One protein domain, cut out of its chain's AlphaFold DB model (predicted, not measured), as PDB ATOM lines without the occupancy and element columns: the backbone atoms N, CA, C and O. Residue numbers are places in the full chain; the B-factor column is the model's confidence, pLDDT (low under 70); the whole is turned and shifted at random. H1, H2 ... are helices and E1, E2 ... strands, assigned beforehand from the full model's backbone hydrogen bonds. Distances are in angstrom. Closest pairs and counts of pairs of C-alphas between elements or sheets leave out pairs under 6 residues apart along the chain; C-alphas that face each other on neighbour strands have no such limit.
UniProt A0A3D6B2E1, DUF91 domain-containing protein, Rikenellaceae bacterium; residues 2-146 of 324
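What this domain is: This is residues 2 to 146 of the 324 residues of the protein "DUF91 domain-containing protein" of Rikenellaceae bacterium (UniProt A0A3D6B2E1). A strongly twisted sheet of three strands, E1 E2 E3, has the longest helix, H5, crossing over E1 and E2 on one face; E2 bends sharply, and beyond the bend E2 and E3 lead out to the short helix H2 at one end of the long axis. Towards the other end H3 and H4 sit in a corner, and residues 83 to 89 stick out; a small hairpin, E4 and E5, comes near the first part of E2. The printed part has 145 residues, with the elements in the order H1 E1 E2 H2 E3 H3 H4 H5 E4 E5; both sheets are antiparallel and the class is mixed, helices and strands. The whole is compact, with a radius of gyration of the C-alphas of 16.1 A, yet only just elongated, with spans of 51 by 34 by 32 A.

Where its parts are: H1 is residues 2 to 6, beginning at C-alpha 2 (184.082, 289.858, 200.173). E1 is residues 13 to 18, 16.5 A long, and E2 residues 27 to 40, 28.1 A. H2 is residues 50 to 53, and E3 residues 59 to 67, 24.2 A. H3 is residues 75 to 80, H4 residues 93 to 101, 12.0 A, and H5 residues 111 to 124, 20.0 A, beginning at C-alpha 111 (194.925, 276.122, 186.117). E4 is residues 136 to 139 and E5 residues 142 to 145, ending at C-alpha 145 (211.950, 277.689, 208.340).

How they stand to each other: H1 is on the sheet, on the same face as H5, at a height of 8.5 A; its closest C-alphas to E2 are Val 5 and Ala 38, 6.4 A. E1 and E2 form a hairpin, with N 14 and O 32 at 2.8 A. E2 bends by 96 degrees at residue 36, and E3 by 52 degrees at residue 64. Between E2 and E3, N 35 and O 62 are 2.9 A apart. H2 is not on the sheet. H3 and H5 on one face of this sheet make two layers, helices over one side of strands. H3 is close to but not clearly touching H4, about perpendicular at 89 degrees, closest at the C-alphas of Leu 79 and Ile 96, 6.7 A. H5 is at a height of 9.2 A; its closest C-alphas to E2 are Ile 121 and Tyr 29, 7.0 A. In the hairpin E4 and E5, N 137 and O 144 are 2.9 A apart. In H1, H3, H4 and H5 every O i to N i+4 pair is within hydrogen-bond range; H2 is too short for one.

The domain as a whole: The C-alphas farthest apart are those of Glu 45 and Pro 86, 52.4 A. The printed part has no cut. The links H3 to H4 and H5 to E4 are long. The mean pLDDT of the printed part is 91.9, and no printed residue is under 70.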
ATOM      1  N   MET A   2     184.840 291.013 199.639       81.31
ATOM      2  CA  MET A   2     184.082 289.858 200.173       81.31
ATOM      3  C   MET A   2     183.883 288.739 199.147       81.31
ATOM      4  O   MET A   2     184.223 287.596 199.426       81.31
ATOM      5  N   ALA A   3     183.428 289.066 197.933       81.56
ATOM      6  CA  ALA A   3     183.301 288.076 196.858       81.56
ATOM      7  C   ALA A   3     184.635 287.357 196.557       81.56
ATOM      8  O   ALA A   3     184.635 286.174 196.232       81.56
ATOM      9  N   ASP A   4     185.770 288.046 196.739       87.56
ATOM     10  CA  ASP A   4     187.105 287.493 196.483       87.56
ATOM     11  C   ASP A   4     187.550 286.467 197.528       87.56
ATOM     12  O   ASP A   4     188.293 285.559 197.186       87.56
ATOM     13  N   VAL A   5     187.135 286.597 198.794       89.00
ATOM     14  CA  VAL A   5     187.437 285.575 199.813       89.00
ATOM     15  C   VAL A   5     186.442 284.415 199.744       89.00
ATOM     16  O   VAL A   5     186.814 283.271 199.956       89.00
ATOM     17  N   CYS A   6     185.183 284.701 199.394       86.00
ATOM     18  CA  CYS A   6     184.101 283.711 199.360       86.00
ATOM     19  C   CYS A   6     184.276 282.634 198.297       86.00
ATOM     20  O   CYS A   6     183.654 281.582 198.391       86.00
ATOM     21  N   ARG A   7     185.069 282.927 197.266       87.38
ATOM     22  CA  ARG A   7     185.370 281.971 196.205       87.38
ATOM     23  C   ARG A   7     186.374 280.904 196.626       87.38
ATOM     24  O   ARG A   7     186.410 279.858 195.996       87.38
ATOM     25  N   ILE A   8     187.186 281.195 197.647       92.06
ATOM     26  CA  ILE A   8     188.259 280.316 198.101       92.06
ATOM     27  C   ILE A   8     187.639 279.184 198.918       92.06
ATOM     28  O   ILE A   8     186.872 279.431 199.851       92.06
ATOM     29  N   ARG A   9     187.972 277.948 198.562       91.19
ATOM     30  CA  ARG A   9     187.438 276.729 199.169       91.19
ATOM     31  C   ARG A   9     188.521 275.970 199.910       91.19
ATOM     32  O   ARG A   9     189.710 276.093 199.626       91.19
ATOM     33  N   ASN A  10     188.082 275.137 200.848       93.50
ATOM     34  CA  ASN A  10     188.954 274.165 201.487       93.50
ATOM     35  C   ASN A  10     189.714 273.352 200.426       93.50
ATOM     36  O   ASN A  10     189.107 272.884 199.465       93.50
ATOM     37  N   ASN A  11     191.016 273.164 200.640       93.88
ATOM     38  CA  ASN A  11     191.966 272.525 199.724       93.88
ATOM     39  C   ASN A  11     192.391 273.322 198.479       93.88
ATOM     40  O   ASN A  11     193.268 272.831 197.766       93.88
ATOM     41  N   ASP A  12     191.877 274.535 198.242       94.25
ATOM     42  CA  ASP A  12     192.430 275.419 197.205       94.25
ATOM     43  C   ASP A  12     193.897 275.760 197.499       94.25
ATOM     44  O   ASP A  12     194.328 275.818 198.656       94.25
ATOM     45  N   TYR A  13     194.662 276.040 196.443       95.56
ATOM     46  CA  TYR A  13     196.058 276.451 196.559       95.56
ATOM     47  C   TYR A  13     196.222 277.968 196.455       95.56
ATOM     48  O   TYR A  13     195.562 278.640 195.664       95.56
ATOM     49  N   ILE A  14     197.150 278.506 197.243       95.56
ATOM     50  CA  ILE A  14     197.512 279.921 197.281       95.56
ATOM     51  C   ILE A  14     199.018 280.049 197.069       95.56
ATOM     52  O   ILE A  14     199.812 279.400 197.747       95.56
ATOM     53  N   ILE A  15     199.397 280.935 196.151       95.19
ATOM     54  CA  ILE A  15     200.783 281.352 195.926       95.19
ATOM     55  C   ILE A  15     200.946 282.735 196.548       95.19
ATOM     56  O   ILE A  15     200.152 283.640 196.269       95.19
ATOM     57  N   PHE A  16     201.966 282.920 197.388       92.12
ATOM     58  CA  PHE A  16     202.237 284.239 197.941       92.12
ATOM     59  C   PHE A  16     202.978 285.103 196.939       92.12
ATOM     60  O   PHE A  16     203.924 284.675 196.287       92.12
ATOM     61  N   TYR A  17     202.557 286.356 196.853       91.44
ATOM     62  CA  TYR A  17     203.202 287.365 196.035       91.44
ATOM     63  C   TYR A  17     203.632 288.519 196.933       91.44
ATOM     64  O   TYR A  17     202.802 289.136 197.608       91.44
ATOM     65  N   LEU A  18     204.929 288.801 196.931       90.50
ATOM     66  CA  LEU A  18     205.490 289.980 197.560       90.50
ATOM     67  C   LEU A  18     205.610 291.080 196.512       90.50
ATOM     68  O   LEU A  18     206.244 290.885 195.477       90.50
ATOM     69  N   GLN A  19     205.005 292.230 196.795       88.50
ATOM     70  CA  GLN A  19     205.009 293.361 195.877       88.50
ATOM     71  C   GLN A  19     206.408 293.970 195.734       88.50
ATOM     72  O   GLN A  19     207.180 294.026 196.697       88.50
ATOM     73  N   ALA A  20     206.706 294.456 194.528       88.62
ATOM     74  CA  ALA A  20     207.915 295.220 194.258       88.62
ATOM     75  C   ALA A  20     208.010 296.464 195.158       88.62
ATOM     76  O   ALA A  20     207.011 297.118 195.463       88.62
ATOM     77  N   THR A  21     209.230 296.809 195.553       87.94
ATOM     78  CA  THR A  21     209.573 298.070 196.221       87.94
ATOM     79  C   THR A  21     210.692 298.757 195.442       87.94
ATOM     80  O   THR A  21     211.231 298.195 194.493       87.94
ATOM     81  N   SER A  22     211.113 299.950 195.864       87.94
ATOM     82  CA  SER A  22     212.295 300.604 195.281       87.94
ATOM     83  C   SER A  22     213.593 299.803 195.451       87.94
ATOM     84  O   SER A  22     214.570 300.085 194.768       87.94
ATOM     85  N   LYS A  23     213.620 298.822 196.365       86.56
ATOM     86  CA  LYS A  23     214.811 298.024 196.694       86.56
ATOM     87  C   LYS A  23     214.759 296.592 196.169       86.56
ATOM     88  O   LYS A  23     215.801 295.950 196.093       86.56
ATOM     89  N   GLN A  24     213.571 296.067 195.872       87.19
ATOM     90  CA  GLN A  24     213.406 294.674 195.459       87.19
ATOM     91  C   GLN A  24     212.316 294.541 194.402       87.19
ATOM     92  O   GLN A  24     211.259 295.163 194.492       87.19
ATOM     93  N   GLU A  25     212.549 293.662 193.439       90.19
ATOM     94  CA  GLU A  25     211.528 293.272 192.480       90.19
ATOM     95  C   GLU A  25     210.418 292.446 193.151       90.19
ATOM     96  O   GLU A  25     210.658 291.752 194.145       90.19
ATOM     97  N   GLY A  26     209.206 292.505 192.594       92.12
ATOM     98  CA  GLY A  26     208.099 291.660 193.023       92.12
ATOM     99  C   GLY A  26     208.412 290.184 192.782       92.12
ATOM    100  O   GLY A  26     209.086 289.835 191.809       92.12
ATOM    101  N   ARG A  27     207.964 289.311 193.690       94.69
ATOM    102  CA  ARG A  27     208.323 287.886 193.677       94.69
ATOM    103  C   ARG A  27     207.180 286.979 194.114       94.69
ATOM    104  O   ARG A  27     206.447 287.304 195.044       94.69
ATOM    105  N   PHE A  28     207.082 285.820 193.471       95.06
ATOM    106  CA  PHE A  28     206.144 284.745 193.793       95.06
ATOM    107  C   PHE A  28     206.840 283.659 194.614       95.06
ATOM    108  O   PHE A  28     207.915 283.195 194.233       95.06
ATOM    109  N   TYR A  29     206.224 283.241 195.716       91.50
ATOM    110  CA  TYR A  29     206.787 282.297 196.673       91.50
ATOM    111  C   TYR A  29     205.791 281.226 197.084       91.50
ATOM    112  O   TYR A  29     204.671 281.542 197.491       91.50
ATOM    113  N   GLY A  30     206.296 279.992 197.120       85.69
ATOM    114  CA  GLY A  30     205.664 278.852 197.773       85.69
ATOM    115  C   GLY A  30     204.269 278.504 197.257       85.69
ATOM    116  O   GLY A  30     203.636 279.225 196.490       85.69
ATOM    117  N   ILE A  31     203.790 277.358 197.712       94.00
ATOM    118  CA  ILE A  31     202.435 276.883 197.493       94.00
ATOM    119  C   ILE A  31     201.886 276.529 198.870       94.00
ATOM    120  O   ILE A  31     202.475 275.736 199.611       94.00
ATOM    121  N   PHE A  32     200.765 277.141 199.216       95.31
ATOM    122  CA  PHE A  32     200.049 276.940 200.467       95.31
ATOM    123  C   PHE A  32     198.676 276.378 200.152       95.31
ATOM    124  O   PHE A  32     198.125 276.650 199.090       95.31
ATOM    125  N   GLN A  33     198.119 275.605 201.072       96.81
ATOM    126  CA  GLN A  33     196.802 275.011 200.905       96.81
ATOM    127  C   GLN A  33     195.826 275.596 201.915       96.81
ATOM    128  O   GLN A  33     196.144 275.736 203.094       96.81
ATOM    129  N   VAL A  34     194.630 275.920 201.456       97.00
ATOM    130  CA  VAL A  34     193.538 276.438 202.274       97.00
ATOM    131  C   VAL A  34     192.991 275.361 203.206       97.00
ATOM    132  O   VAL A  34     192.835 274.206 202.809       97.00
ATOM    133  N   VAL A  35     192.667 275.764 204.436       95.38
ATOM    134  CA  VAL A  35     192.064 274.913 205.465       95.38
ATOM    135  C   VAL A  35     190.785 275.565 205.990       95.38
ATOM    136  O   VAL A  35     190.827 276.616 206.628       95.38
ATOM    137  N   GLY A  36     189.651 274.905 205.773       93.44
ATOM    138  CA  GLY A  36     188.330 275.371 206.189       93.44
ATOM    139  C   GLY A  36     187.762 276.485 205.305       93.44
ATOM    140  O   GLY A  36     188.216 276.707 204.183       93.44
ATOM    141  N   ASP A  37     186.739 277.164 205.822       92.31
ATOM    142  CA  ASP A  37     186.054 278.259 205.136       92.31
ATOM    143  C   ASP A  37     186.556 279.637 205.593       92.31
ATOM    144  O   ASP A  37     187.178 279.802 206.646       92.31
ATOM    145  N   ALA A  38     186.262 280.650 204.780       93.56
ATOM    146  CA  ALA A  38     186.524 282.041 205.115       93.56
ATOM    147  C   ALA A  38     185.704 282.505 206.332       93.56
ATOM    148  O   ALA A  38     184.542 282.133 206.498       93.56
ATOM    149  N   PHE A  39     186.281 283.396 207.134       94.50
ATOM    150  CA  PHE A  39     185.653 283.944 208.337       94.50
ATOM    151  C   PHE A  39     185.951 285.438 208.521       94.50
ATOM    152  O   PHE A  39     186.833 286.019 207.877       94.50
ATOM    153  N   LEU A  40     185.180 286.058 209.411       94.81
ATOM    154  CA  LEU A  40     185.346 287.423 209.884       94.81
ATOM    155  C   LEU A  40     186.184 287.460 211.163       94.81
ATOM    156  O   LEU A  40     185.886 286.772 212.142       94.81
ATOM    157  N   ASP A  41     187.156 288.362 211.169       95.50
ATOM    158  CA  ASP A  41     187.772 288.905 212.374       95.50
ATOM    159  C   ASP A  41     187.487 290.406 212.410       95.50
ATOM    160  O   ASP A  41     188.071 291.175 211.640       95.50
ATOM    161  N   ARG A  42     186.504 290.826 213.214       93.62
ATOM    162  CA  ARG A  42     185.933 292.179 213.122       93.62
ATOM    163  C   ARG A  42     186.992 293.265 213.288       93.62
ATOM    164  O   ARG A  42     188.004 293.092 213.957       93.62
ATOM    165  N   ASN A  43     186.746 294.407 212.656       93.75
ATOM    166  CA  ASN A  43     187.627 295.561 212.748       93.75
ATOM    167  C   ASN A  43     187.409 296.323 214.065       93.75
ATOM    168  O   ASN A  43     186.728 297.342 214.084       93.75
ATOM    169  N   ASP A  44     188.022 295.853 215.142       92.94
ATOM    170  CA  ASP A  44     188.099 296.547 216.432       92.94
ATOM    171  C   ASP A  44     189.516 296.418 217.018       92.94
ATOM    172  O   ASP A  44     190.468 296.164 216.273       92.94
ATOM    173  N   GLU A  45     189.687 296.697 218.306       90.81
ATOM    174  CA  GLU A  45     190.981 296.654 219.002       90.81
ATOM    175  C   GLU A  45     191.489 295.223 219.238       90.81
ATOM    176  O   GLU A  45     192.691 295.019 219.390       90.81
ATOM    177  N   PHE A  46     190.601 294.225 219.184       91.81
ATOM    178  CA  PHE A  46     190.916 292.812 219.415       91.81
ATOM    179  C   PHE A  46     191.217 292.043 218.126       91.81
ATOM    180  O   PHE A  46     191.461 290.835 218.165       91.81
ATOM    181  N   GLN A  47     191.191 292.712 216.971       95.06
ATOM    182  CA  GLN A  47     191.533 292.085 215.701       95.06
ATOM    183  C   GLN A  47     192.981 291.571 215.718       95.06
ATOM    184  O   GLN A  47     193.920 292.316 216.011       95.06
ATOM    185  N   PHE A  48     193.177 290.313 215.315       95.44
ATOM    186  CA  PHE A  48     194.482 289.661 215.344       95.44
ATOM    187  C   PHE A  48     195.516 290.461 214.543       95.44
ATOM    188  O   PHE A  48     195.274 290.784 213.375       95.44
ATOM    189  N   ILE A  49     196.662 290.756 215.171       94.06
ATOM    190  CA  ILE A  49     197.838 291.477 214.638       94.06
ATOM    191  C   ILE A  49     197.579 292.878 214.055       94.06
ATOM    192  O   ILE A  49     198.466 293.444 213.417       94.06
ATOM    193  N   LYS A  50     196.401 293.477 214.273       94.50
ATOM    194  CA  LYS A  50     196.070 294.802 213.721       94.50
ATOM    195  C   LYS A  50     197.001 295.901 214.235       94.50
ATOM    196  O   LYS A  50     197.409 296.753 213.447       94.50
ATOM    197  N   SER A  51     197.345 295.872 215.523       91.69
ATOM    198  CA  SER A  51     198.250 296.844 216.149       91.69
ATOM    199  C   SER A  51     199.652 296.795 215.541       91.69
ATOM    200  O   SER A  51     200.201 297.841 215.224       91.69
ATOM    201  N   SER A  52     200.195 295.598 215.308       93.38
ATOM    202  CA  SER A  52     201.520 295.406 214.705       93.38
ATOM    203  C   SER A  52     201.545 295.690 213.201       93.38
ATOM    204  O   SER A  52     202.541 296.179 212.680       93.38
ATOM    205  N   LEU A  53     200.465 295.364 212.483       91.69
ATOM    206  CA  LEU A  53     200.391 295.529 211.029       91.69
ATOM    207  C   LEU A  53     199.977 296.949 210.612       91.69
ATOM    208  O   LEU A  53     200.136 297.318 209.449       91.69
ATOM    209  N   HIS A  54     199.380 297.719 211.528       92.94
ATOM    210  CA  HIS A  54     198.732 299.006 211.255       92.94
ATOM    211  C   HIS A  54     197.726 298.940 210.089       92.94
ATOM    212  O   HIS A  54     197.513 299.907 209.358       92.94
ATOM    213  N   LYS A  55     197.096 297.772 209.898       91.56
ATOM    214  CA  LYS A  55     196.174 297.501 208.793       91.56
ATOM    215  C   LYS A  55     195.039 296.598 209.249       91.56
ATOM    216  O   LYS A  55     195.263 295.587 209.908       91.56
ATOM    217  N   ASN A  56     193.824 296.945 208.832       92.56
ATOM    218  CA  ASN A  56     192.649 296.111 209.039       92.56
ATOM    219  C   ASN A  56     192.622 294.953 208.026       92.56
ATOM    220  O   ASN A  56     192.583 295.188 206.816       92.56
ATOM    221  N   LEU A  57     192.573 293.720 208.529       92.12
ATOM    222  CA  LEU A  57     192.361 292.505 207.739       92.12
ATOM    223  C   LEU A  57     191.132 291.757 208.267       92.12
ATOM    224  O   LEU A  57     191.239 290.812 209.045       92.12
ATOM    225  N   THR A  58     189.949 292.218 207.855       93.50
ATOM    226  CA  THR A  58     188.666 291.707 208.367       93.50
ATOM    227  C   THR A  58     188.330 290.304 207.864       93.50
ATOM    228  O   THR A  58     187.842 289.472 208.620       93.50
ATOM    229  N   PHE A  59     188.570 290.042 206.580       93.00
ATOM    230  CA  PHE A  59     188.245 288.770 205.941       93.00
ATOM    231  C   PHE A  59     189.479 287.889 205.904       93.00
ATOM    232  O   PHE A  59     190.516 288.301 205.378       93.00
ATOM    233  N   ARG A  60     189.366 286.687 206.459       93.88
ATOM    234  CA  ARG A  60     190.495 285.777 206.632       93.88
ATOM    235  C   ARG A  60     190.115 284.368 206.224       93.88
ATOM    236  O   ARG A  60     188.944 284.003 206.199       93.88
ATOM    237  N   ILE A  61     191.138 283.588 205.915       95.12
ATOM    238  CA  ILE A  61     191.036 282.155 205.695       95.12
ATOM    239  C   ILE A  61     192.297 281.509 206.254       95.12
ATOM    240  O   ILE A  61     193.373 282.115 206.202       95.12
ATOM    241  N   LYS A  62     192.175 280.316 206.837       95.25
ATOM    242  CA  LYS A  62     193.353 279.581 207.296       95.25
ATOM    243  C   LYS A  62     194.020 278.910 206.108       95.25
ATOM    244  O   LYS A  62     193.365 278.455 205.174       95.25
ATOM    245  N   ILE A  63     195.337 278.835 206.185       95.25
ATOM    246  CA  ILE A  63     196.169 278.116 205.233       95.25
ATOM    247  C   ILE A  63     197.169 277.265 206.003       95.25
ATOM    248  O   ILE A  63     197.491 277.560 207.155       95.25
ATOM    249  N   ARG A  64     197.680 276.234 205.345       93.88
ATOM    250  CA  ARG A  64     198.800 275.426 205.805       93.88
ATOM    251  C   ARG A  64     199.879 275.349 204.725       93.88
ATOM    252  O   ARG A  64     199.567 275.520 203.542       93.88
ATOM    253  N   PRO A  65     201.134 275.076 205.102       94.50
ATOM    254  CA  PRO A  65     202.188 274.782 204.137       94.50
ATOM    255  C   PRO A  65     201.810 273.597 203.241       94.50
ATOM    256  O   PRO A  65     201.238 272.623 203.734       94.50
ATOM    257  N   TYR A  66     202.136 273.673 201.948       94.94
ATOM    258  CA  TYR A  66     202.012 272.548 201.013       94.94
ATOM    259  C   TYR A  66     203.361 272.240 200.350       94.94
ATOM    260  O   TYR A  66     204.036 271.298 200.750       94.94
ATOM    261  N   GLU A  67     203.815 273.094 199.430       94.31
ATOM    262  CA  GLU A  67     205.163 273.048 198.847       94.31
ATOM    263  C   GLU A  67     205.807 274.429 199.003       94.31
ATOM    264  O   GLU A  67     205.656 275.314 198.158       94.31
ATOM    265  N   VAL A  68     206.492 274.652 200.123       94.50
ATOM    266  CA  VAL A  68     207.114 275.949 200.415       94.50
ATOM    267  C   VAL A  68     208.562 275.935 199.949       94.50
ATOM    268  O   VAL A  68     209.314 275.014 200.246       94.50
ATOM    269  N   TYR A  69     208.960 276.978 199.226       94.81
ATOM    270  CA  TYR A  69     210.282 277.105 198.625       94.81
ATOM    271  C   TYR A  69     210.984 278.361 199.138       94.81
ATOM    272  O   TYR A  69     210.328 279.362 199.430       94.81
ATOM    273  N   SER A  70     212.314 278.313 199.245       94.94
ATOM    274  CA  SER A  70     213.091 279.411 199.831       94.94
ATOM    275  C   SER A  70     213.183 280.620 198.902       94.94
ATOM    276  O   SER A  70     212.890 281.745 199.309       94.94
ATOM    277  N   LYS A  71     213.543 280.395 197.635       96.00
ATOM    278  CA  LYS A  71     213.704 281.437 196.618       96.00
ATOM    279  C   LYS A  71     212.380 281.709 195.915       96.00
ATOM    280  O   LYS A  71     211.675 280.780 195.521       96.00
ATOM    281  N   GLY A  72     212.074 282.985 195.714       94.94
ATOM    282  CA  GLY A  72     210.925 283.414 194.920       94.94
ATOM    283  C   GLY A  72     211.275 283.624 193.451       94.94
ATOM    284  O   GLY A  72     212.400 284.002 193.124       94.94
ATOM    285  N   VAL A  73     210.293 283.435 192.571       96.62
ATOM    286  CA  VAL A  73     210.396 283.766 191.141       96.62
ATOM    287  C   VAL A  73     210.074 285.239 190.959       96.62
ATOM    288  O   VAL A  73     209.041 285.696 191.443       96.62
ATOM    289  N   THR A  74     210.933 285.984 190.271       95.50
ATOM    290  CA  THR A  74     210.697 287.407 190.008       95.50
ATOM    291  C   THR A  74     209.557 287.640 189.021       95.50
ATOM    292  O   THR A  74     209.256 286.786 188.184       95.50
ATOM    293  N   GLU A  75     208.926 288.812 189.099       93.69
ATOM    294  CA  GLU A  75     207.928 289.242 188.118       93.69
ATOM    295  C   GLU A  75     208.461 289.191 186.694       93.69
ATOM    296  O   GLU A  75     207.789 288.631 185.839       93.69
ATOM    297  N   TRP A  76     209.675 289.684 186.460       92.88
ATOM    298  CA  TRP A  76     210.328 289.678 185.160       92.88
ATOM    299  C   TRP A  76     210.388 288.269 184.586       92.88
ATOM    300  O   TRP A  76     209.970 288.015 183.459       92.88
ATOM    301  N   LYS A  77     210.840 287.307 185.398       94.50
ATOM    302  CA  LYS A  77     210.947 285.911 184.976       94.50
ATOM    303  C   LYS A  77     209.583 285.267 184.713       94.50
ATOM    304  O   LYS A  77     209.496 284.369 183.882       94.50
ATOM    305  N   ALA A  78     208.539 285.681 185.429       94.38
ATOM    306  CA  ALA A  78     207.202 285.112 185.286       94.38
ATOM    307  C   ALA A  78     206.361 285.774 184.178       94.38
ATOM    308  O   ALA A  78     205.554 285.091 183.548       94.38
ATOM    309  N   LEU A  79     206.506 287.086 183.973       93.50
ATOM    310  CA  LEU A  79     205.575 287.918 183.203       93.50
ATOM    311  C   LEU A  79     206.211 288.571 181.972       93.50
ATOM    312  O   LEU A  79     205.529 288.700 180.958       93.50
ATOM    313  N   ASP A  80     207.479 288.974 182.057       90.94
ATOM    314  CA  ASP A  80     208.173 289.725 181.001       90.94
ATOM    315  C   ASP A  80     209.042 288.812 180.112       90.94
ATOM    316  O   ASP A  80     209.283 289.103 178.941       90.94
ATOM    317  N   GLU A  81     209.489 287.670 180.638       92.94
ATOM    318  CA  GLU A  81     210.287 286.696 179.899       92.94
ATOM    319  C   GLU A  81     209.435 285.877 178.916       92.94
ATOM    320  O   GLU A  81     208.776 284.898 179.281       92.94
ATOM    321  N   ILE A  82     209.489 286.259 177.637       93.25
ATOM    322  CA  ILE A  82     208.680 285.656 176.569       93.25
ATOM    323  C   ILE A  82     209.458 284.750 175.608       93.25
ATOM    324  O   ILE A  82     208.840 284.162 174.725       93.25
ATOM    325  N   ARG A  83     210.784 284.583 175.760       91.44
ATOM    326  CA  ARG A  83     211.609 283.822 174.791       91.44
ATOM    327  C   ARG A  83     211.104 282.399 174.532       91.44
ATOM    328  O   ARG A  83     211.269 281.886 173.434       91.44
ATOM    329  N   ASN A  84     210.476 281.782 175.533       85.88
ATOM    330  CA  ASN A  84     209.943 280.418 175.467       85.88
ATOM    331  C   ASN A  84     208.404 280.376 175.429       85.88
ATOM    332  O   ASN A  84     207.808 279.382 175.841       85.88
ATOM    333  N   ILE A  85     207.750 281.461 175.003       90.38
ATOM    334  CA  ILE A  85     206.292 281.546 174.868       90.38
ATOM    335  C   ILE A  85     205.943 281.551 173.370       90.38
ATOM    336  O   ILE A  85     206.011 282.605 172.740       90.38
ATOM    337  N   PRO A  86     205.582 280.399 172.775       90.44
ATOM    338  CA  PRO A  86     205.310 280.294 171.340       90.44
ATOM    339  C   PRO A  86     204.038 281.021 170.893       90.44
ATOM    340  O   PRO A  86     203.913 281.352 169.716       90.44
ATOM    341  N   CYS A  87     203.080 281.266 171.793       92.44
ATOM    342  CA  CYS A  87     201.840 281.956 171.454       92.44
ATOM    343  C   CYS A  87     201.336 282.866 172.589       92.44
ATOM    344  O   CYS A  87     201.507 282.539 173.767       92.44
ATOM    345  N   PRO A  88     200.656 283.988 172.268       91.75
ATOM    346  CA  PRO A  88     200.156 284.923 173.276       91.75
ATOM    347  C   PRO A  88     199.225 284.288 174.312       91.75
ATOM    348  O   PRO A  88     199.236 284.694 175.468       91.75
ATOM    349  N   SER A  89     198.441 283.272 173.944       93.19
ATOM    350  CA  SER A  89     197.519 282.595 174.865       93.19
ATOM    351  C   SER A  89     198.224 281.927 176.051       93.19
ATOM    352  O   SER A  89     197.612 281.758 177.100       93.19
ATOM    353  N   GLN A  90     199.514 281.603 175.933       93.25
ATOM    354  CA  GLN A  90     200.319 280.972 176.988       93.25
ATOM    355  C   GLN A  90     200.978 281.968 177.960       93.25
ATOM    356  O   GLN A  90     201.745 281.570 178.852       93.25
ATOM    357  N   MET A  91     200.735 283.268 177.794       93.69
ATOM    358  CA  MET A  91     201.149 284.274 178.771       93.69
ATOM    359  C   MET A  91     200.295 284.187 180.045       93.69
ATOM    360  O   MET A  91     199.153 283.731 180.018       93.69
ATOM    361  N   LEU A  92     200.847 284.657 181.170       94.12
ATOM    362  CA  LEU A  92     200.146 284.707 182.460       94.12
ATOM    363  C   LEU A  92     199.214 285.933 182.536       94.12
ATOM    364  O   LEU A  92     199.411 286.837 183.354       94.12
ATOM    365  N   TRP A  93     198.227 285.999 181.638       92.25
ATOM    366  CA  TRP A  93     197.319 287.139 181.471       92.25
ATOM    367  C   TRP A  93     196.617 287.566 182.756       92.25
ATOM    368  O   TRP A  93     196.516 288.766 183.014       92.25
ATOM    369  N   SER A  94     196.194 286.629 183.603       91.38
ATOM    370  CA  SER A  94     195.552 286.938 184.886       91.38
ATOM    371  C   SER A  94     196.461 287.794 185.781       91.38
ATOM    372  O   SER A  94     196.006 288.732 186.445       91.38
ATOM    373  N   LEU A  95     197.770 287.519 185.761       91.69
ATOM    374  CA  LEU A  95     198.783 288.264 186.510       91.69
ATOM    375  C   LEU A  95     199.193 289.564 185.808       91.69
ATOM    376  O   LEU A  95     199.369 290.581 186.479       91.69
ATOM    377  N   ILE A  96     199.277 289.569 184.477       91.00
ATOM    378  CA  ILE A  96     199.542 290.787 183.695       91.00
ATOM    379  C   ILE A  96     198.428 291.812 183.935       91.00
ATOM    380  O   ILE A  96     198.699 292.950 184.316       91.00
ATOM    381  N   TYR A  97     197.160 291.405 183.828       89.62
ATOM    382  CA  TYR A  97     196.025 292.282 184.120       89.62
ATOM    383  C   TYR A  97     196.024 292.767 185.575       89.62
ATOM    384  O   TYR A  97     195.683 293.924 185.835       89.62
ATOM    385  N   ARG A  98     196.436 291.923 186.532       86.31
ATOM    386  CA  ARG A  98     196.626 292.339 187.931       86.31
ATOM    387  C   ARG A  98     197.683 293.435 188.047       86.31
ATOM    388  O   ARG A  98     197.433 294.404 188.757       86.31
ATOM    389  N   LYS A  99     198.828 293.300 187.375       85.62
ATOM    390  CA  LYS A  99     199.917 294.290 187.413       85.62
ATOM    391  C   LYS A  99     199.480 295.627 186.815       85.62
ATOM    392  O   LYS A  99     199.727 296.665 187.416       85.62
ATOM    393  N   LEU A 100     198.755 295.595 185.696       84.44
ATOM    394  CA  LEU A 100     198.271 296.802 185.019       84.44
ATOM    395  C   LEU A 100     197.184 297.554 185.807       84.44
ATOM    396  O   LEU A 100     197.112 298.776 185.727       84.44
ATOM    397  N   LYS A 101     196.331 296.846 186.562       78.69
ATOM    398  CA  LYS A 101     195.188 297.457 187.268       78.69
ATOM    399  C   LYS A 101     195.408 297.680 188.770       78.69
ATOM    400  O   LYS A 101     194.772 298.551 189.364       78.69
ATOM    401  N   GLY A 102     196.253 296.864 189.399       71.06
ATOM    402  CA  GLY A 102     196.463 296.841 190.847       71.06
ATOM    403  C   GLY A 102     195.197 296.521 191.663       71.06
ATOM    404  O   GLY A 102     194.252 295.884 191.197       71.06
ATOM    405  N   ASN A 103     195.183 296.981 192.919       72.75
ATOM    406  CA  ASN A 103     193.994 297.153 193.773       72.75
ATOM    407  C   ASN A 103     193.184 295.909 194.203       72.75
ATOM    408  O   ASN A 103     192.108 296.060 194.785       72.75
ATOM    409  N   ARG A 104     193.685 294.682 194.013       78.56
ATOM    410  CA  ARG A 104     193.075 293.465 194.592       78.56
ATOM    411  C   ARG A 104     194.012 292.751 195.559       78.56
ATOM    412  O   ARG A 104     195.142 292.412 195.211       78.56
ATOM    413  N   GLY A 105     193.503 292.435 196.752       82.56
ATOM    414  CA  GLY A 105     194.242 291.685 197.777       82.56
ATOM    415  C   GLY A 105     194.627 290.266 197.344       82.56
ATOM    416  O   GLY A 105     195.695 289.796 197.711       82.56
ATOM    417  N   ASN A 106     193.816 289.619 196.503       88.19
ATOM    418  CA  ASN A 106     194.131 288.336 195.876       88.19
ATOM    419  C   ASN A 106     193.570 288.285 194.439       88.19
ATOM    420  O   ASN A 106     192.565 288.932 194.129       88.19
ATOM    421  N   THR A 107     194.241 287.548 193.556       89.50
ATOM    422  CA  THR A 107     193.872 287.371 192.143       89.50
ATOM    423  C   THR A 107     193.840 285.884 191.847       89.50
ATOM    424  O   THR A 107     194.787 285.187 192.198       89.50
ATOM    425  N   MET A 108     192.768 285.421 191.207       90.19
ATOM    426  CA  MET A 108     192.749 284.068 190.667       90.19
ATOM    427  C   MET A 108     193.615 284.000 189.424       90.19
ATOM    428  O   MET A 108     193.689 284.960 188.657       90.19
ATOM    429  N   ILE A 109     194.233 282.850 189.237       92.62
ATOM    430  CA  ILE A 109     194.921 282.481 188.014       92.62
ATOM    431  C   ILE A 109     194.291 281.185 187.520       92.62
ATOM    432  O   ILE A 109     193.780 280.392 188.313       92.62
ATOM    433  N   THR A 110     194.284 280.991 186.212       93.19
ATOM    434  CA  THR A 110     193.795 279.753 185.605       93.19
ATOM    435  C   THR A 110     194.685 278.570 185.996       93.19
ATOM    436  O   THR A 110     195.815 278.736 186.458       93.19
ATOM    437  N   ILE A 111     194.189 277.349 185.780       91.12
ATOM    438  CA  ILE A 111     194.925 276.122 186.117       91.12
ATOM    439  C   ILE A 111     196.269 276.051 185.389       91.12
ATOM    440  O   ILE A 111     197.291 275.813 186.026       91.12
ATOM    441  N   TYR A 112     196.295 276.334 184.086       92.81
ATOM    442  CA  TYR A 112     197.533 276.291 183.305       92.81
ATOM    443  C   TYR A 112     198.516 277.404 183.712       92.81
ATOM    444  O   TYR A 112     199.731 277.200 183.705       92.81
ATOM    445  N   GLU A 113     198.016 278.579 184.121       95.06
ATOM    446  CA  GLU A 113     198.857 279.641 184.686       95.06
ATOM    447  C   GLU A 113     199.468 279.218 186.026       95.06
ATOM    448  O   GLU A 113     200.654 279.459 186.261       95.06
ATOM    449  N   ALA A 114     198.683 278.564 186.888       95.12
ATOM    450  CA  ALA A 114     199.157 278.031 188.161       95.12
ATOM    451  C   ALA A 114     200.218 276.944 187.957       95.12
ATOM    452  O   ALA A 114     201.271 277.001 188.586       95.12
ATOM    453  N   GLU A 115     199.987 275.991 187.053       94.75
ATOM    454  CA  GLU A 115     200.948 274.935 186.710       94.75
ATOM    455  C   GLU A 115     202.279 275.521 186.223       94.75
ATOM    456  O   GLU A 115     203.345 275.147 186.723       94.75
ATOM    457  N   LYS A 116     202.224 276.501 185.311       94.56
ATOM    458  CA  LYS A 116     203.410 277.197 184.798       94.56
ATOM    459  C   LYS A 116     204.156 277.943 185.905       94.56
ATOM    460  O   LYS A 116     205.377 277.820 186.002       94.56
ATOM    461  N   LEU A 117     203.448 278.688 186.753       95.88
ATOM    462  CA  LEU A 117     204.069 279.430 187.851       95.88
ATOM    463  C   LEU A 117     204.679 278.494 188.905       95.88
ATOM    464  O   LEU A 117     205.807 278.716 189.342       95.88
ATOM    465  N   ASN A 118     203.986 277.411 189.256       96.19
ATOM    466  CA  ASN A 118     204.487 276.388 190.174       96.19
ATOM    467  C   ASN A 118     205.768 275.740 189.642       96.19
ATOM    468  O   ASN A 118     206.730 275.562 190.388       96.19
ATOM    469  N   GLU A 119     205.819 275.423 188.348       95.38
ATOM    470  CA  GLU A 119     207.012 274.856 187.723       95.38
ATOM    471  C   GLU A 119     208.185 275.850 187.698       95.38
ATOM    472  O   GLU A 119     209.327 275.454 187.942       95.38
ATOM    473  N   LEU A 120     207.927 277.145 187.483       95.69
ATOM    474  CA  LEU A 120     208.957 278.180 187.619       95.69
ATOM    475  C   LEU A 120     209.515 278.229 189.050       95.69
ATOM    476  O   LEU A 120     210.735 278.253 189.217       95.69
ATOM    477  N   ILE A 121     208.645 278.192 190.066       96.31
ATOM    478  CA  ILE A 121     209.045 278.212 191.484       96.31
ATOM    479  C   ILE A 121     209.874 276.972 191.828       96.31
ATOM    480  O   ILE A 121     210.951 277.089 192.420       96.31
ATOM    481  N   ARG A 122     209.423 275.789 191.400       96.44
ATOM    482  CA  ARG A 122     210.146 274.524 191.580       96.44
ATOM    483  C   ARG A 122     211.540 274.589 190.967       96.44
ATOM    484  O   ARG A 122     212.514 274.274 191.644       96.44
ATOM    485  N   ARG A 123     211.663 275.035 189.712       95.75
ATOM    486  CA  ARG A 123     212.961 275.132 189.018       95.75
ATOM    487  C   ARG A 123     213.915 276.118 189.682       95.75
ATOM    488  O   ARG A 123     215.088 275.792 189.832       95.75
ATOM    489  N   GLU A 124     213.421 277.278 190.117       96.25
ATOM    490  CA  GLU A 124     214.228 278.288 190.824       96.25
ATOM    491  C   GLU A 124     214.891 277.729 192.094       96.25
ATOM    492  O   GLU A 124     215.964 278.168 192.508       96.25
ATOM    493  N   ASN A 125     214.270 276.711 192.688       96.44
ATOM    494  CA  ASN A 125     214.709 276.073 193.923       96.44
ATOM    495  C   ASN A 125     215.323 274.684 193.709       96.44
ATOM    496  O   ASN A 125     215.433 273.913 194.658       96.44
ATOM    497  N   GLY A 126     215.686 274.318 192.473       96.69
ATOM    498  CA  GLY A 126     216.239 272.990 192.181       96.69
ATOM    499  C   GLY A 126     215.290 271.839 192.535       96.69
ATOM    500  O   GLY A 126     215.740 270.724 192.761       96.69
ATOM    501  N   ARG A 127     213.980 272.116 192.593       96.12
ATOM    502  CA  ARG A 127     212.903 271.203 193.015       96.12
ATOM    503  C   ARG A 127     213.026 270.697 194.457       96.12
ATOM    504  O   ARG A 127     212.428 269.679 194.786       96.12
ATOM    505  N   VAL A 128     213.758 271.405 195.317       95.44
ATOM    506  CA  VAL A 128     213.902 271.050 196.734       95.44
ATOM    507  C   VAL A 128     213.038 271.989 197.583       95.44
ATOM    508  O   VAL A 128     213.377 273.169 197.714       95.44
ATOM    509  N   PRO A 129     211.906 271.515 198.139       94.56
ATOM    510  CA  PRO A 129     211.110 272.309 199.064       94.56
ATOM    511  C   PRO A 129     211.810 272.431 200.425       94.56
ATOM    512  O   PRO A 129     212.651 271.615 200.803       94.56
ATOM    513  N   LEU A 130     211.434 273.456 201.186       94.94
ATOM    514  CA  LEU A 130     211.786 273.580 202.596       94.94
ATOM    515  C   LEU A 130     211.082 272.496 203.420       94.94
ATOM    516  O   LEU A 130     209.991 272.037 203.074       94.94
ATOM    517  N   ALA A 131     211.679 272.139 204.558       92.75
ATOM    518  CA  ALA A 131     211.028 271.273 205.532       92.75
ATOM    519  C   ALA A 131     209.688 271.878 205.989       92.75
ATOM    520  O   ALA A 131     209.542 273.099 206.115       92.75
ATOM    521  N   ASN A 132     208.699 271.022 206.246       89.00
ATOM    522  CA  ASN A 132     207.410 271.459 206.766       89.00
ATOM    523  C   ASN A 132     207.492 271.674 208.283       89.00
ATOM    524  O   ASN A 132     207.264 270.752 209.061       89.00
ATOM    525  N   THR A 133     207.831 272.896 208.693       85.94
ATOM    526  CA  THR A 133     207.902 273.307 210.105       85.94
ATOM    527  C   THR A 133     206.598 273.912 210.624       85.94
ATOM    528  O   THR A 133     206.550 274.373 211.757       85.94
ATOM    529  N   GLY A 134     205.538 273.971 209.809       86.44
ATOM    530  CA  GLY A 134     204.273 274.637 210.143       86.44
ATOM    531  C   GLY A 134     204.326 276.171 210.082       86.44
ATOM    532  O   GLY A 134     203.364 276.788 209.631       86.44
ATOM    533  N   SER A 135     205.446 276.783 210.472       90.56
ATOM    534  CA  SER A 135     205.678 278.235 210.443       90.56
ATOM    535  C   SER A 135     206.952 278.606 209.679       90.56
ATOM    536  O   SER A 135     207.959 277.896 209.745       90.56
ATOM    537  N   TYR A 136     206.915 279.744 208.984       92.31
ATOM    538  CA  TYR A 136     208.023 280.271 208.185       92.31
ATOM    539  C   TYR A 136     208.227 281.761 208.437       92.31
ATOM    540  O   TYR A 136     207.262 282.483 208.678       92.31
ATOM    541  N   ASP A 137     209.473 282.201 208.289       92.06
ATOM    542  CA  ASP A 137     209.868 283.606 208.326       92.06
ATOM    543  C   ASP A 137     210.369 284.067 206.951       92.06
ATOM    544  O   ASP A 137     210.675 283.259 206.068       92.06
ATOM    545  N   TYR A 138     210.462 285.383 206.771       90.62
ATOM    546  CA  TYR A 138     211.012 286.005 205.570       90.62
ATOM    547  C   TYR A 138     212.257 286.818 205.921       90.62
ATOM    548  O   TYR A 138     212.181 287.785 206.678       90.62
ATOM    549  N   LEU A 139     213.404 286.441 205.351       91.62
ATOM    550  CA  LEU A 139     214.685 287.096 205.594       91.62
ATOM    551  C   LEU A 139     215.438 287.296 204.280       91.62
ATOM    552  O   LEU A 139     215.622 286.357 203.508       91.62
ATOM    553  N   ALA A 140     215.886 288.531 204.040       88.44
ATOM    554  CA  ALA A 140     216.778 288.888 202.932       88.44
ATOM    555  C   ALA A 140     216.354 288.324 201.555       88.44
ATOM    556  O   ALA A 140     217.174 287.799 200.805       88.44
ATOM    557  N   GLY A 141     215.064 288.415 201.207       88.25
ATOM    558  CA  GLY A 141     214.587 287.956 199.896       88.25
ATOM    559  C   GLY A 141     214.200 286.478 199.819       88.25
ATOM    560  O   GLY A 141     213.935 285.994 198.719       88.25
ATOM    561  N   SER A 142     214.205 285.763 200.947       93.19
ATOM    562  CA  SER A 142     213.976 284.319 200.992       93.19
ATOM    563  C   SER A 142     213.036 283.919 202.125       93.19
ATOM    564  O   SER A 142     213.048 284.516 203.203       93.19
ATOM    565  N   ILE A 143     212.245 282.874 201.890       94.62
ATOM    566  CA  ILE A 143     211.521 282.174 202.952       94.62
ATOM    567  C   ILE A 143     212.495 281.236 203.672       94.62
ATOM    568  O   ILE A 143     213.283 280.533 203.030       94.62
ATOM    569  N   ILE A 144     212.432 281.218 205.001       95.06
ATOM    570  CA  ILE A 144     213.205 280.324 205.868       95.06
ATOM    571  C   ILE A 144     212.279 279.602 206.850       95.06
ATOM    572  O   ILE A 144     211.211 280.104 207.200       95.06
ATOM    573  N   CYS A 145     212.681 278.412 207.299       94.44
ATOM    574  CA  CYS A 145     211.950 277.689 208.340       94.44
ATOM    575  C   CYS A 145     211.996 278.485 209.649       94.44
ATOM    576  O   CYS A 145     213.086 278.843 210.105       94.44
ATOM    577  N   SER A 146     210.836 278.744 210.255       93.50
ATOM    578  CA  SER A 146     210.795 279.381 211.570       93.50
ATOM    579  C   SER A 146     211.095 278.361 212.665       93.50
ATOM    580  O   SER A 146     210.749 277.183 212.553       93.50
TER     581      SER A 146